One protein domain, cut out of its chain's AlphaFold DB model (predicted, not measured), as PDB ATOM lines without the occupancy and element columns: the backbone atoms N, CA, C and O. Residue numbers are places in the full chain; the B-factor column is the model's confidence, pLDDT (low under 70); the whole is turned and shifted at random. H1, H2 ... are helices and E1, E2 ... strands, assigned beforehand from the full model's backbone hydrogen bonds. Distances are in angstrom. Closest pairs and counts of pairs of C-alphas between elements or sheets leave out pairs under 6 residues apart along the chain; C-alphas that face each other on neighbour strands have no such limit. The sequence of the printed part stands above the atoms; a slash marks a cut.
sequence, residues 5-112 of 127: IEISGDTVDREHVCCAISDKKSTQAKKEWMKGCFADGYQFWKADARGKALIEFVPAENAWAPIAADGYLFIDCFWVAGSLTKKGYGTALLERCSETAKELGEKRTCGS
ATOM      1  N   ILE A   5     145.325 190.194 226.025       94.75
ATOM      2  CA  ILE A   5     145.597 189.476 224.783       94.75
ATOM      3  C   ILE A   5     147.084 189.552 224.460       94.75
ATOM      4  O   ILE A   5     147.719 190.599 224.636       94.75
ATOM      5  N   GLU A   6     147.615 188.436 223.979       95.31
ATOM      6  CA  GLU A   6     148.950 188.345 223.404       95.31
ATOM      7  C   GLU A   6     148.894 188.685 221.916       95.31
ATOM      8  O   GLU A   6     148.022 188.212 221.179       95.31
ATOM      9  N   ILE A   7     149.838 189.506 221.471       94.56
ATOM     10  CA  ILE A   7     150.035 189.814 220.062       94.56
ATOM     11  C   ILE A   7     151.225 189.005 219.561       94.56
ATOM     12  O   ILE A   7     152.343 189.186 220.036       94.56
ATOM     13  N   SER A   8     150.972 188.140 218.584       93.12
ATOM     14  CA  SER A   8     151.947 187.256 217.950       93.12
ATOM     15  C   SER A   8     152.083 187.576 216.460       93.12
ATOM     16  O   SER A   8     151.348 188.408 215.920       93.12
ATOM     17  N   GLY A   9     152.996 186.889 215.765       90.31
ATOM     18  CA  GLY A   9     153.191 187.047 214.318       90.31
ATOM     19  C   GLY A   9     151.913 186.849 213.493       90.31
ATOM     20  O   GLY A   9     151.730 187.532 212.487       90.31
ATOM     21  N   ASP A  10     150.998 186.000 213.968       90.50
ATOM     22  CA  ASP A  10     149.741 185.687 213.281       90.50
ATOM     23  C   ASP A  10     148.630 186.710 213.572       90.50
ATOM     24  O   ASP A  10     147.732 186.929 212.752       90.50
ATOM     25  N   THR A  11     148.662 187.351 214.746       92.88
ATOM     26  CA  THR A  11     147.602 188.272 215.194       92.88
ATOM     27  C   THR A  11     147.959 189.744 214.997       92.88
ATOM     28  O   THR A  11     147.058 190.574 214.862       92.88
ATOM     29  N   VAL A  12     149.248 190.085 214.888       92.12
ATOM     30  CA  VAL A  12     149.755 191.470 214.822       92.12
ATOM     31  C   VAL A  12     149.138 192.306 213.699       92.12
ATOM     32  O   VAL A  12     148.899 193.501 213.881       92.12
ATOM     33  N   ASP A  13     148.808 191.708 212.553       90.31
ATOM     34  CA  ASP A  13     148.190 192.433 211.435       90.31
ATOM     35  C   ASP A  13     146.730 192.803 211.711       90.31
ATOM     36  O   ASP A  13     146.280 193.887 211.333       90.31
ATOM     37  N   ARG A  14     146.019 191.931 212.425       89.12
ATOM     38  CA  ARG A  14     144.579 192.024 212.711       89.12
ATOM     39  C   ARG A  14     144.315 192.933 213.908       89.12
ATOM     40  O   ARG A  14     143.340 193.678 213.929       89.12
ATOM     41  N   GLU A  15     145.220 192.889 214.878       89.00
ATOM     42  CA  GLU A  15     145.079 193.578 216.148       89.00
ATOM     43  C   GLU A  15     145.536 195.038 216.101       89.00
ATOM     44  O   GLU A  15     146.395 195.458 215.310       89.00
ATOM     45  N   HIS A  16     144.953 195.848 216.984       85.06
ATOM     46  CA  HIS A  16     145.387 197.227 217.161       85.06
ATOM     47  C   HIS A  16     146.626 197.292 218.058       85.06
ATOM     48  O   HIS A  16     146.541 197.132 219.279       85.06
ATOM     49  N   VAL A  17     147.767 197.611 217.448       86.00
ATOM     50  CA  VAL A  17     149.011 197.931 218.153       86.00
ATOM     51  C   VAL A  17     149.031 199.430 218.429       86.00
ATOM     52  O   VAL A  17     149.114 200.240 217.506       86.00
ATOM     53  N   CYS A  18     148.929 199.808 219.701       74.94
ATOM     54  CA  CYS A  18     149.044 201.205 220.110       74.94
ATOM     55  C   CYS A  18     150.488 201.523 220.520       74.94
ATOM     56  O   CYS A  18     151.133 200.748 221.215       74.94
ATOM     57  N   CYS A  19     151.003 202.664 220.070       73.69
ATOM     58  CA  CYS A  19     152.325 203.176 220.423       73.69
ATOM     59  C   CYS A  19     152.200 204.643 220.877       73.69
ATOM     60  O   CYS A  19     151.104 205.227 220.873       73.69
ATOM     61  N   ALA A  20     153.313 205.255 221.287       73.88
ATOM     62  CA  ALA A  20     153.385 206.694 221.526       73.88
ATOM     63  C   ALA A  20     152.976 207.481 220.267       73.88
ATOM     64  O   ALA A  20     152.222 208.449 220.363       73.88
ATOM     65  N   ILE A  21     153.391 206.993 219.096       75.88
ATOM     66  CA  ILE A  21     153.069 207.547 217.782       75.88
ATOM     67  C   ILE A  21     151.969 206.689 217.145       75.88
ATOM     68  O   ILE A  21     152.127 205.480 216.998       75.88
ATOM     69  N   SER A  22     150.836 207.303 216.799       72.44
ATOM     70  CA  SER A  22     149.624 206.593 216.356       72.44
ATOM     71  C   SER A  22     149.232 206.857 214.900       72.44
ATOM     72  O   SER A  22     148.076 206.646 214.533       72.44
ATOM     73  N   ASP A  23     150.146 207.357 214.066       86.62
ATOM     74  CA  ASP A  23     149.884 207.463 212.633       86.62
ATOM     75  C   ASP A  23     149.966 206.080 211.957       86.62
ATOM     76  O   ASP A  23     150.580 205.135 212.468       86.62
ATOM     77  N   LYS A  24     149.319 205.948 210.796       86.44
ATOM     78  CA  LYS A  24     149.214 204.664 210.087       86.44
ATOM     79  C   LYS A  24     150.577 204.114 209.664       86.44
ATOM     80  O   LYS A  24     150.772 202.903 209.724       86.44
ATOM     81  N   LYS A  25     151.508 204.980 209.253       89.00
ATOM     82  CA  LYS A  25     152.820 204.573 208.741       89.00
ATOM     83  C   LYS A  25     153.688 204.031 209.874       89.00
ATOM     84  O   LYS A  25     154.221 202.935 209.748       89.00
ATOM     85  N   SER A  26     153.760 204.746 210.994       87.75
ATOM     86  CA  SER A  26     154.505 204.297 212.178       87.75
ATOM     87  C   SER A  26     153.908 203.028 212.781       87.75
ATOM     88  O   SER A  26     154.646 202.140 213.200       87.75
ATOM     89  N   THR A  27     152.577 202.902 212.778       88.88
ATOM     90  CA  THR A  27     151.907 201.672 213.231       88.88
ATOM     91  C   THR A  27     152.310 200.480 212.364       88.88
ATOM     92  O   THR A  27     152.667 199.436 212.899       88.88
ATOM     93  N   GLN A  28     152.292 200.636 211.037       90.06
ATOM     94  CA  GLN A  28     152.668 199.571 210.109       90.06
ATOM     95  C   GLN A  28     154.144 199.174 210.258       90.06
ATOM     96  O   GLN A  28     154.444 197.991 210.388       90.06
ATOM     97  N   ALA A  29     155.043 200.157 210.349       91.06
ATOM     98  CA  ALA A  29     156.466 199.913 210.577       91.06
ATOM     99  C   ALA A  29     156.721 199.166 211.899       91.06
ATOM    100  O   ALA A  29     157.524 198.237 211.938       91.06
ATOM    101  N   LYS A  30     155.998 199.514 212.978       91.00
ATOM    102  CA  LYS A  30     156.085 198.784 214.251       91.00
ATOM    103  C   LYS A  30     155.616 197.336 214.107       91.00
ATOM    104  O   LYS A  30     156.286 196.443 214.612       91.00
ATOM    105  N   LYS A  31     154.502 197.088 213.409       92.75
ATOM    106  CA  LYS A  31     154.012 195.720 213.158       92.75
ATOM    107  C   LYS A  31     155.039 194.883 212.393       92.75
ATOM    108  O   LYS A  31     155.278 193.738 212.757       92.75
ATOM    109  N   GLU A  32     155.657 195.457 211.364       92.88
ATOM    110  CA  GLU A  32     156.711 194.798 210.584       92.88
ATOM    111  C   GLU A  32     157.952 194.497 211.429       92.88
ATOM    112  O   GLU A  32     158.464 193.381 211.376       92.88
ATOM    113  N   TRP A  33     158.387 195.443 212.263       91.62
ATOM    114  CA  TRP A  33     159.499 195.232 213.189       91.62
ATOM    115  C   TRP A  33     159.198 194.118 214.203       91.62
ATOM    116  O   TRP A  33     159.987 193.187 214.348       91.62
ATOM    117  N   MET A  34     158.011 194.139 214.821       93.38
ATOM    118  CA  MET A  34     157.582 193.116 215.784       93.38
ATOM    119  C   MET A  34     157.605 191.706 215.186       93.38
ATOM    120  O   MET A  34     158.025 190.770 215.863       93.38
ATOM    121  N   LYS A  35     157.211 191.545 213.912       93.25
ATOM    122  CA  LYS A  35     157.258 190.244 213.222       93.25
ATOM    123  C   LYS A  35     158.658 189.633 213.210       93.25
ATOM    124  O   LYS A  35     158.772 188.422 213.370       93.25
ATOM    125  N   GLY A  36     159.694 190.455 213.037       91.94
ATOM    126  CA  GLY A  36     161.084 190.005 213.101       91.94
ATOM    127  C   GLY A  36     161.516 189.636 214.519       91.94
ATOM    128  O   GLY A  36     162.191 188.633 214.709       91.94
ATOM    129  N   CYS A  37     161.071 190.399 215.518       92.56
ATOM    130  CA  CYS A  37     161.503 190.231 216.905       92.56
ATOM    131  C   CYS A  37     160.827 189.064 217.640       92.56
ATOM    132  O   CYS A  37     161.359 188.585 218.641       92.56
ATOM    133  N   PHE A  38     159.668 188.577 217.179       93.69
ATOM    134  CA  PHE A  38     158.983 187.455 217.837       93.69
ATOM    135  C   PHE A  38     159.844 186.184 217.894       93.69
ATOM    136  O   PHE A  38     159.777 185.450 218.880       93.69
ATOM    137  N   ALA A  39     160.686 185.944 216.883       91.12
ATOM    138  CA  ALA A  39     161.612 184.810 216.869       91.12
ATOM    139  C   ALA A  39     162.675 184.896 217.981       91.12
ATOM    140  O   ALA A  39     163.117 183.867 218.489       91.12
ATOM    141  N   ASP A  40     163.011 186.112 218.415       91.12
ATOM    142  CA  ASP A  40     163.997 186.386 219.465       91.12
ATOM    143  C   ASP A  40     163.374 186.394 220.875       91.12
ATOM    144  O   ASP A  40     164.014 186.775 221.859       91.12
ATOM    145  N   GLY A  41     162.113 185.970 220.998       91.56
ATOM    146  CA  GLY A  41     161.391 185.916 222.268       91.56
ATOM    147  C   GLY A  41     160.756 187.243 222.685       91.56
ATOM    148  O   GLY A  41     160.396 187.396 223.853       91.56
ATOM    149  N   TYR A  42     160.610 188.194 221.756       94.81
ATOM    150  CA  TYR A  42     159.818 189.400 221.984       94.81
ATOM    151  C   TYR A  42     158.361 189.026 222.260       94.81
ATOM    152  O   TYR A  42     157.774 188.205 221.559       94.81
ATOM    153  N   GLN A  43     157.761 189.646 223.266       95.50
ATOM    154  CA  GLN A  43     156.363 189.465 223.622       95.50
ATOM    155  C   GLN A  43     155.683 190.817 223.736       95.50
ATOM    156  O   GLN A  43     156.218 191.752 224.331       95.50
ATOM    157  N   PHE A  44     154.466 190.898 223.208       96.06
ATOM    158  CA  PHE A  44     153.631 192.084 223.292       96.06
ATOM    159  C   PHE A  44     152.268 191.692 223.846       96.06
ATOM    160  O   PHE A  44     151.538 190.904 223.247       96.06
ATOM    161  N   TRP A  45     151.899 192.292 224.970       95.75
ATOM    162  CA  TRP A  45     150.629 192.059 225.641       95.75
ATOM    163  C   TRP A  45     149.858 193.366 225.754       95.75
ATOM    164  O   TRP A  45     150.424 194.417 226.059       95.75
ATOM    165  N   LYS A  46     148.542 193.315 225.553       94.62
ATOM    166  CA  LYS A  46     147.662 194.471 225.766       94.62
ATOM    167  C   LYS A  46     146.368 194.082 226.455       94.62
ATOM    168  O   LYS A  46     145.943 192.937 226.408       94.62
ATOM    169  N   ALA A  47     145.708 195.066 227.052       93.75
ATOM    170  CA  ALA A  47     144.335 194.906 227.508       93.75
ATOM    171  C   ALA A  47     143.406 194.576 226.331       93.75
ATOM    172  O   ALA A  47     143.490 195.231 225.283       93.75
ATOM    173  N   ASP A  48     142.472 193.652 226.543       92.75
ATOM    174  CA  ASP A  48     141.319 193.398 225.671       92.75
ATOM    175  C   ASP A  48     140.264 194.504 225.841       92.75
ATOM    176  O   ASP A  48     139.159 194.335 226.356       92.75
ATOM    177  N   ALA A  49     140.687 195.724 225.545       89.50
ATOM    178  CA  ALA A  49     139.874 196.913 225.649       89.50
ATOM    179  C   ALA A  49     140.412 197.982 224.703       89.50
ATOM    180  O   ALA A  49     141.603 198.040 224.367       89.50
ATOM    181  N   ARG A  50     139.523 198.895 224.311       85.94
ATOM    182  CA  ARG A  50     139.908 200.080 223.552       85.94
ATOM    183  C   ARG A  50     140.600 201.080 224.480       85.94
ATOM    184  O   ARG A  50     139.969 201.663 225.357       85.94
ATOM    185  N   GLY A  51     141.893 201.294 224.266       87.00
ATOM    186  CA  GLY A  51     142.700 202.249 225.023       87.00
ATOM    187  C   GLY A  51     144.182 201.884 225.020       87.00
ATOM    188  O   GLY A  51     144.591 200.919 224.377       87.00
ATOM    189  N   LYS A  52     144.983 202.671 225.746       89.44
ATOM    190  CA  LYS A  52     146.426 202.453 225.901       89.44
ATOM    191  C   LYS A  52     146.692 201.715 227.212       89.44
ATOM    192  O   LYS A  52     146.767 202.347 228.263       89.44
ATOM    193  N   ALA A  53     146.765 200.393 227.142       93.69
ATOM    194  CA  ALA A  53     147.185 199.519 228.232       93.69
ATOM    195  C   ALA A  53     147.950 198.343 227.621       93.69
ATOM    196  O   ALA A  53     147.323 197.453 227.044       93.69
ATOM    197  N   LEU A  54     149.280 198.392 227.677       95.00
ATOM    198  CA  LEU A  54     150.170 197.417 227.052       95.00
ATOM    199  C   LEU A  54     151.481 197.258 227.820       95.00
ATOM    200  O   LEU A  54     151.888 198.152 228.568       95.00
ATOM    201  N   ILE A  55     152.143 196.138 227.569       95.81
ATOM    202  CA  ILE A  55     153.532 195.892 227.927       95.81
ATOM    203  C   ILE A  55     154.211 195.124 226.791       95.81
ATOM    204  O   ILE A  55     153.608 194.236 226.189       95.81
ATOM    205  N   GLU A  56     155.459 195.465 226.513       95.25
ATOM    206  CA  GLU A  56     156.306 194.756 225.567       95.25
ATOM    207  C   GLU A  56     157.680 194.508 226.179       95.25
ATOM    208  O   GLU A  56     158.255 195.383 226.834       95.25
ATOM    209  N   PHE A  57     158.167 193.282 226.027       96.25
ATOM    210  CA  PHE A  57     159.404 192.837 226.646       96.25
ATOM    211  C   PHE A  57     160.063 191.716 225.847       96.25
ATOM    212  O   PHE A  57     159.417 191.018 225.070       96.25
ATOM    213  N   VAL A  58     161.362 191.537 226.055       95.38
ATOM    214  CA  VAL A  58     162.212 190.558 225.364       95.38
ATOM    215  C   VAL A  58     163.294 190.067 226.332       95.38
ATOM    216  O   VAL A  58     163.627 190.800 227.269       95.38
ATOM    217  N   PRO A  59     163.862 188.856 226.177       94.62
ATOM    218  CA  PRO A  59     165.097 188.505 226.871       94.62
ATOM    219  C   PRO A  59     166.157 189.590 226.665       94.62
ATOM    220  O   PRO A  59     166.384 190.034 225.542       94.62
ATOM    221  N   ALA A  60     166.787 190.049 227.745       93.56
ATOM    222  CA  ALA A  60     167.679 191.205 227.695       93.56
ATOM    223  C   ALA A  60     168.927 190.967 226.829       93.56
ATOM    224  O   ALA A  60     169.439 191.918 226.248       93.56
ATOM    225  N   GLU A  61     169.364 189.713 226.673       92.06
ATOM    226  CA  GLU A  61     170.404 189.322 225.707       92.06
ATOM    227  C   GLU A  61     170.044 189.614 224.236       92.06
ATOM    228  O   GLU A  61     170.936 189.785 223.410       92.06
ATOM    229  N   ASN A  62     168.750 189.709 223.921       93.38
ATOM    230  CA  ASN A  62     168.218 189.998 222.586       93.38
ATOM    231  C   ASN A  62     167.644 191.424 222.493       93.38
ATOM    232  O   ASN A  62     166.969 191.770 221.522       93.38
ATOM    233  N   ALA A  63     167.853 192.257 223.516       93.06
ATOM    234  CA  ALA A  63     167.373 193.628 223.502       93.06
ATOM    235  C   ALA A  63     168.095 194.447 222.424       93.06
ATOM    236  O   ALA A  63     169.291 194.298 222.186       93.06
ATOM    237  N   TRP A  64     167.371 195.378 221.804       89.88
ATOM    238  CA  TRP A  64     167.952 196.308 220.829       89.88
ATOM    239  C   TRP A  64     168.926 197.309 221.480       89.88
ATOM    240  O   TRP A  64     169.771 197.895 220.801       89.88
ATOM    241  N   ALA A  65     168.784 197.531 222.789       89.50
ATOM    242  CA  ALA A  65     169.630 198.421 223.568       89.50
ATOM    243  C   ALA A  65     170.944 197.720 223.967       89.50
ATOM    244  O   ALA A  65     170.925 196.531 224.281       89.50
ATOM    245  N   PRO A  66     172.083 198.440 224.030       91.56
ATOM    246  CA  PRO A  66     173.375 197.868 224.409       91.56
ATOM    247  C   PRO A  66     173.454 197.636 225.927       91.56
ATOM    248  O   PRO A  66     174.139 198.357 226.654       91.56
ATOM    249  N   ILE A  67     172.720 196.638 226.414       91.81
ATOM    250  CA  ILE A  67     172.677 196.229 227.818       91.81
ATOM    251  C   ILE A  67     173.285 194.835 227.979       91.81
ATOM    252  O   ILE A  67     173.032 193.938 227.186       91.81
ATOM    253  N   ALA A  68     174.084 194.644 229.028       91.69
ATOM    254  CA  ALA A  68     174.616 193.336 229.407       91.69
ATOM    255  C   ALA A  68     173.867 192.851 230.652       91.69
ATOM    256  O   ALA A  68     174.234 193.188 231.779       91.69
ATOM    257  N   ALA A  69     172.768 192.126 230.441       89.56
ATOM    258  CA  ALA A  69     171.869 191.686 231.507       89.56
ATOM    259  C   ALA A  69     171.289 190.292 231.221       89.56
ATOM    260  O   ALA A  69     170.077 190.086 231.272       89.56
ATOM    261  N   ASP A  70     172.152 189.325 230.921       87.88
ATOM    262  CA  ASP A  70     171.738 187.962 230.585       87.88
ATOM    263  C   ASP A  70     170.827 187.364 231.666       87.88
ATOM    264  O   ASP A  70     171.171 187.299 232.849       87.88
ATOM    265  N   GLY A  71     169.665 186.862 231.252       86.44
ATOM    266  CA  GLY A  71     168.692 186.247 232.170       86.44
ATOM    267  C   GLY A  71     167.729 187.186 232.849       86.44
ATOM    268  O   GLY A  71     166.931 186.739 233.669       86.44
ATOM    269  N   TYR A  72     167.759 188.448 232.454       91.12
ATOM    270  CA  TYR A  72     166.709 189.396 232.757       91.12
ATOM    271  C   TYR A  72     165.791 189.557 231.545       91.12
ATOM    272  O   TYR A  72     166.154 189.247 230.409       91.12
ATOM    273  N   LEU A  73     164.579 190.048 231.794       94.94
ATOM    274  CA  LEU A  73     163.722 190.579 230.744       94.94
ATOM    275  C   LEU A  73     163.981 192.076 230.618       94.94
ATOM    276  O   LEU A  73     163.984 192.801 231.614       94.94
ATOM    277  N   PHE A  74     164.167 192.533 229.389       95.94
ATOM    278  CA  PHE A  74     164.153 193.940 229.043       95.94
ATOM    279  C   PHE A  74     162.722 194.346 228.701       95.94
ATOM    280  O   PHE A  74     162.149 193.834 227.740       95.94
ATOM    281  N   ILE A  75     162.141 195.248 229.494       96.69
ATOM    282  CA  ILE A  75     160.845 195.861 229.190       96.69
ATOM    283  C   ILE A  75     161.111 197.055 228.277       96.69
ATOM    284  O   ILE A  75     161.670 198.057 228.716       96.69
ATOM    285  N   ASP A  76     160.696 196.937 227.021       93.38
ATOM    286  CA  ASP A  76     160.916 197.950 225.989       93.38
ATOM    287  C   ASP A  76     159.858 199.066 226.077       93.38
ATOM    288  O   ASP A  76     160.176 200.255 226.045       93.38
ATOM    289  N   CYS A  77     158.598 198.708 226.352       93.44
ATOM    290  CA  CYS A  77     157.565 199.682 226.696       93.44
ATOM    291  C   CYS A  77     156.562 199.122 227.703       93.44
ATOM    292  O   CYS A  77     156.125 197.975 227.633       93.44
ATOM    293  N   PHE A  78     156.133 199.980 228.622       95.25
ATOM    294  CA  PHE A  78     155.015 199.726 229.515       95.25
ATOM    295  C   PHE A  78     154.166 200.987 229.605       95.25
ATOM    296  O   PHE A  78     154.665 202.061 229.944       95.25
ATOM    297  N   TRP A  79     152.876 200.871 229.293       93.38
ATOM    298  CA  TRP A  79     151.992 202.029 229.279       93.38
ATOM    299  C   TRP A  79     150.578 201.657 229.698       93.38
ATOM    300  O   TRP A  79     149.946 200.816 229.069       93.38
ATOM    301  N   VAL A  80     150.032 202.363 230.693       93.12
ATOM    302  CA  VAL A  80     148.604 202.332 231.041       93.12
ATOM    303  C   VAL A  80     148.098 203.762 231.194       93.12
ATOM    304  O   VAL A  80     148.593 204.509 232.031       93.12
ATOM    305  N   ALA A  81     147.105 204.160 230.398       90.88
ATOM    306  CA  ALA A  81     146.571 205.520 230.415       90.88
ATOM    307  C   ALA A  81     145.065 205.610 230.145       90.88
ATOM    308  O   ALA A  81     144.414 204.682 229.658       90.88
ATOM    309  N   GLY A  82     144.516 206.784 230.470       89.25
ATOM    310  CA  GLY A  82     143.119 207.134 230.244       89.25
ATOM    311  C   GLY A  82     142.156 206.310 231.094       89.25
ATOM    312  O   GLY A  82     142.414 206.017 232.263       89.25
ATOM    313  N   SER A  83     141.041 205.910 230.483       90.25
ATOM    314  CA  SER A  83     139.952 205.177 231.137       90.25
ATOM    315  C   SER A  83     140.322 203.760 231.595       90.25
ATOM    316  O   SER A  83     139.499 203.102 232.230       90.25
ATOM    317  N   LEU A  84     141.522 203.268 231.267       90.19
ATOM    318  CA  LEU A  84     142.032 201.960 231.693       90.19
ATOM    319  C   LEU A  84     142.877 202.034 232.975       90.19
ATOM    320  O   LEU A  84     143.200 201.002 233.565       90.19
ATOM    321  N   THR A  85     143.199 203.241 233.444       90.31
ATOM    322  CA  THR A  85     143.880 203.437 234.730       90.31
ATOM    323  C   THR A  85     143.000 202.979 235.896       90.31
ATOM    324  O   THR A  85     141.773 203.011 235.816       90.31
ATOM    325  N   LYS A  86     143.628 202.514 236.985       89.19
ATOM    326  CA  LYS A  86     142.957 202.020 238.209       89.19
ATOM    327  C   LYS A  86     141.998 200.829 238.008       89.19
ATOM    328  O   LYS A  86     141.241 200.502 238.912       89.19
ATOM    329  N   LYS A  87     142.057 200.143 236.858       91.88
ATOM    330  CA  LYS A  87     141.264 198.930 236.561       91.88
ATOM    331  C   LYS A  87     142.041 197.613 236.711       91.88
ATOM    332  O   LYS A  87     141.543 196.562 236.324       91.88
ATOM    333  N   GLY A  88     143.266 197.668 237.232       92.69
ATOM    334  CA  GLY A  88     144.116 196.491 237.454       92.69
ATOM    335  C   GLY A  88     144.930 196.021 236.241       92.69
ATOM    336  O   GLY A  88     145.748 195.125 236.396       92.69
ATOM    337  N   TYR A  89     144.785 196.640 235.062       94.94
ATOM    338  CA  TYR A  89     145.556 196.250 233.870       94.94
ATOM    339  C   TYR A  89     147.070 196.368 234.060       94.94
ATOM    340  O   TYR A  89     147.799 195.495 233.617       94.94
ATOM    341  N   GLY A  90     147.551 197.421 234.730       93.69
ATOM    342  CA  GLY A  90     148.988 197.594 234.971       93.69
ATOM    343  C   GLY A  90     149.579 196.462 235.807       93.69
ATOM    344  O   GLY A  90     150.611 195.911 235.441       93.69
ATOM    345  N   THR A  91     148.883 196.075 236.877       95.19
ATOM    346  CA  THR A  91     149.263 194.935 237.718       95.19
ATOM    347  C   THR A  91     149.272 193.645 236.906       95.19
ATOM    348  O   THR A  91     150.298 192.981 236.869       95.19
ATOM    349  N   ALA A  92     148.197 193.355 236.169       95.50
ATOM    350  CA  ALA A  92     148.097 192.136 235.368       95.50
ATOM    351  C   ALA A  92     149.191 192.037 234.283       95.50
ATOM    352  O   ALA A  92     149.760 190.972 234.060       95.50
ATOM    353  N   LEU A  93     149.520 193.150 233.618       95.88
ATOM    354  CA  LEU A  93     150.583 193.197 232.606       95.88
ATOM    355  C   LEU A  93     151.968 192.918 233.221       95.88
ATOM    356  O   LEU A  93     152.762 192.171 232.651       95.88
ATOM    357  N   LEU A  94     152.255 193.485 234.398       96.31
ATOM    358  CA  LEU A  94     153.514 193.250 235.114       96.31
ATOM    359  C   LEU A  94     153.596 191.842 235.714       96.31
ATOM    360  O   LEU A  94     154.675 191.246 235.723       96.31
ATOM    361  N   GLU A  95     152.477 191.294 236.187       95.94
ATOM    362  CA  GLU A  95     152.380 189.902 236.633       95.94
ATOM    363  C   GLU A  95     152.731 188.953 235.488       95.94
ATOM    364  O   GLU A  95     153.601 188.101 235.664       95.94
ATOM    365  N   ARG A  96     152.186 189.180 234.285       95.38
ATOM    366  CA  ARG A  96     152.513 188.369 233.104       95.38
ATOM    367  C   ARG A  96     154.003 188.406 232.745       95.38
ATOM    368  O   ARG A  96     154.608 187.370 232.464       95.38
ATOM    369  N   CYS A  97     154.616 189.589 232.792       95.38
ATOM    370  CA  CYS A  97     156.062 189.735 232.607       95.38
ATOM    371  C   CYS A  97     156.851 188.990 233.699       95.38
ATOM    372  O   CYS A  97     157.856 188.340 233.414       95.38
ATOM    373  N   SER A  98     156.390 189.053 234.949       94.19
ATOM    374  CA  SER A  98     157.031 188.385 236.087       94.19
ATOM    375  C   SER A  98     156.943 186.860 235.992       94.19
ATOM    376  O   SER A  98     157.900 186.170 236.335       94.19
ATOM    377  N   GLU A  99     155.819 186.325 235.518       94.69
ATOM    378  CA  GLU A  99     155.655 184.898 235.216       94.69
ATOM    379  C   GLU A  99     156.643 184.451 234.142       94.69
ATOM    380  O   GLU A  99     157.388 183.501 234.359       94.69
ATOM    381  N   THR A 100     156.744 185.200 233.039       92.94
ATOM    382  CA  THR A 100     157.713 184.890 231.976       92.94
ATOM    383  C   THR A 100     159.149 184.902 232.508       92.94
ATOM    384  O   THR A 100     159.938 184.014 232.187       92.94
ATOM    385  N   ALA A 101     159.507 185.875 233.353       90.81
ATOM    386  CA  ALA A 101     160.837 185.933 233.958       90.81
ATOM    387  C   ALA A 101     161.134 184.687 234.814       90.81
ATOM    388  O   ALA A 101     162.240 184.146 234.758       90.81
ATOM    389  N   LYS A 102     160.143 184.201 235.576       90.62
ATOM    390  CA  LYS A 102     160.266 182.967 236.367       90.62
ATOM    391  C   LYS A 102     160.431 181.742 235.472       90.62
ATOM    392  O   LYS A 102     161.353 180.968 235.700       90.62
ATOM    393  N   GLU A 103     159.614 181.607 234.429       88.88
ATOM    394  CA  GLU A 103     159.705 180.501 233.466       88.88
ATOM    395  C   GLU A 103     161.071 180.462 232.763       88.88
ATOM    396  O   GLU A 103     161.649 179.390 232.569       88.88
ATOM    397  N   LEU A 104     161.626 181.624 232.401       83.50
ATOM    398  CA  LEU A 104     162.979 181.727 231.848       83.50
ATOM    399  C   LEU A 104     164.043 181.307 232.868       83.50
ATOM    400  O   LEU A 104     164.978 180.586 232.516       83.50
ATOM    401  N   GLY A 105     163.887 181.715 234.130       79.56
ATOM    402  CA  GLY A 105     164.738 181.273 235.234       79.56
ATOM    403  C   GLY A 105     164.701 179.755 235.426       79.56
ATOM    404  O   GLY A 105     165.751 179.116 235.472       79.56
ATOM    405  N   GLU A 106     163.511 179.156 235.452       71.31
ATOM    406  CA  GLU A 106     163.314 177.709 235.593       71.31
ATOM    407  C   GLU A 106     163.902 176.930 234.408       71.31
ATOM    408  O   GLU A 106     164.665 175.978 234.604       71.31
ATOM    409  N   LYS A 107     163.660 177.375 233.168       63.69
ATOM    410  CA  LYS A 107     164.267 176.780 231.963       63.69
ATOM    411  C   LYS A 107     165.795 176.826 232.011       63.69
ATOM    412  O   LYS A 107     166.449 175.839 231.675       63.69
ATOM    413  N   ARG A 108     166.378 177.929 232.490       57.09
ATOM    414  CA  ARG A 108     167.833 178.052 232.678       57.09
ATOM    415  C   ARG A 108     168.360 177.124 233.767       57.09
ATOM    416  O   ARG A 108     169.424 176.538 233.584       57.09
ATOM    417  N   THR A 109     167.603 176.917 234.847       54.59
ATOM    418  CA  THR A 109     167.959 175.915 235.866       54.59
ATOM    419  C   THR A 109     167.851 174.474 235.354       54.59
ATOM    420  O   THR A 109     168.601 173.618 235.814       54.59
ATOM    421  N   CYS A 110     166.984 174.214 234.369       43.81
ATOM    422  CA  CYS A 110     166.789 172.897 233.758       43.81
ATOM    423  C   CYS A 110     167.804 172.588 232.632       43.81
ATOM    424  O   CYS A 110     168.191 171.436 232.460       43.81
ATOM    425  N   GLY A 111     168.295 173.601 231.906       41.50
ATOM    426  CA  GLY A 111     169.236 173.439 230.784       41.50
ATOM    427  C   GLY A 111     170.727 173.616 231.108       41.50
ATOM    428  O   GLY A 111     171.573 173.356 230.255       41.50
ATOM    429  N   SER A 112     171.091 174.077 232.306       32.84
ATOM    430  CA  SER A 112     172.489 174.337 232.659       32.84
ATOM    431  C   SER A 112     172.652 174.468 234.173       32.84
ATOM    432  O   SER A 112     172.481 175.536 234.759       32.84
TER     433      SER A 112
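What this domain is: This is residues 5 to 112 of the 127 residues of the protein "N-acetyltransferase domain-containing protein" of Christensenella minuta (UniProt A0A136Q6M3). A four-stranded antiparallel sheet forms the middle of this domain, with the long helix H2 packed along one face. The other helix, H1, lies away from H2, with the sheet between them, and meets the sheet only with its residues 31 to 40. The printed part has 108 residues, with two named helices and four named strands in the chain order E1 H1 E2 E3 E4 H2; the sheet's order is E1 E2 E3 E4, and the class is mixed, helices and strands. The whole is compact, with a radius of gyration of the C-alphas of 14.3 A and spans of 43 by 31 by 26 A.

Where its parts are: Start in the sheet at C-alpha 5, at (145.597, 189.476, 224.783), where E1 begins; it holds residues 5 to 7 and is 6.5 A long. E2 is residues 43 to 47, 13.8 A; E3 is residues 53 to 59, 21.1 A; E4 is residues 73 to 80, 19.2 A, and bends by 66 degrees at residue 76. Find C-alpha 24 at (149.214, 204.664, 210.087); from there H1 runs through residue 40, 25.3 A. H2, residues 89 to 111, runs 33.0 A and ends at C-alpha 111, at (169.236, 173.439, 230.784).

How they stand to each other: Look first between E2 and E3, an antiparallel hairpin, where N 45 and O 55 are 2.9 A apart, within hydrogen-bond range. E3 and E4 are also a hairpin, with N 56 and O 77 at 2.8 A; E2, E3 and E4 make a meander, each strand the antiparallel neighbour of the one before. At the other edge, E1 is antiparallel to E2, with N 5 and O 46 at 2.8 A. H2 is on one face of the sheet, two layers, at a height over the sheet of 9.7 A. It lies over E3 and only just over E2, on which 3 of its C-alphas fall, and runs along the strands, at 13 degrees to E3 on the local plane. The closest C-alphas of E3 and H2 are those of Ile 55 and Leu 93, 6.2 A. H1 only grazes the sheet; its closest C-alpha pair with E3 is Asp 40 and Val 58, 7.4 A. H1 and H2 are apart. In H2 every O i to N i+4 pair is within hydrogen-bond range; in H1, 10 of 13 are.

The domain as a whole: The C-alphas of Ser 83 and Ser 112, the two farthest apart, are 44.9 A from each other. The printed part has no cut. The links E1 to H1, 16 residues, and E3 to E4, 13 residues, are long. Mean pLDDT of the printed part is 88.5; look for low confidence, under 70, at residues 107 to 112.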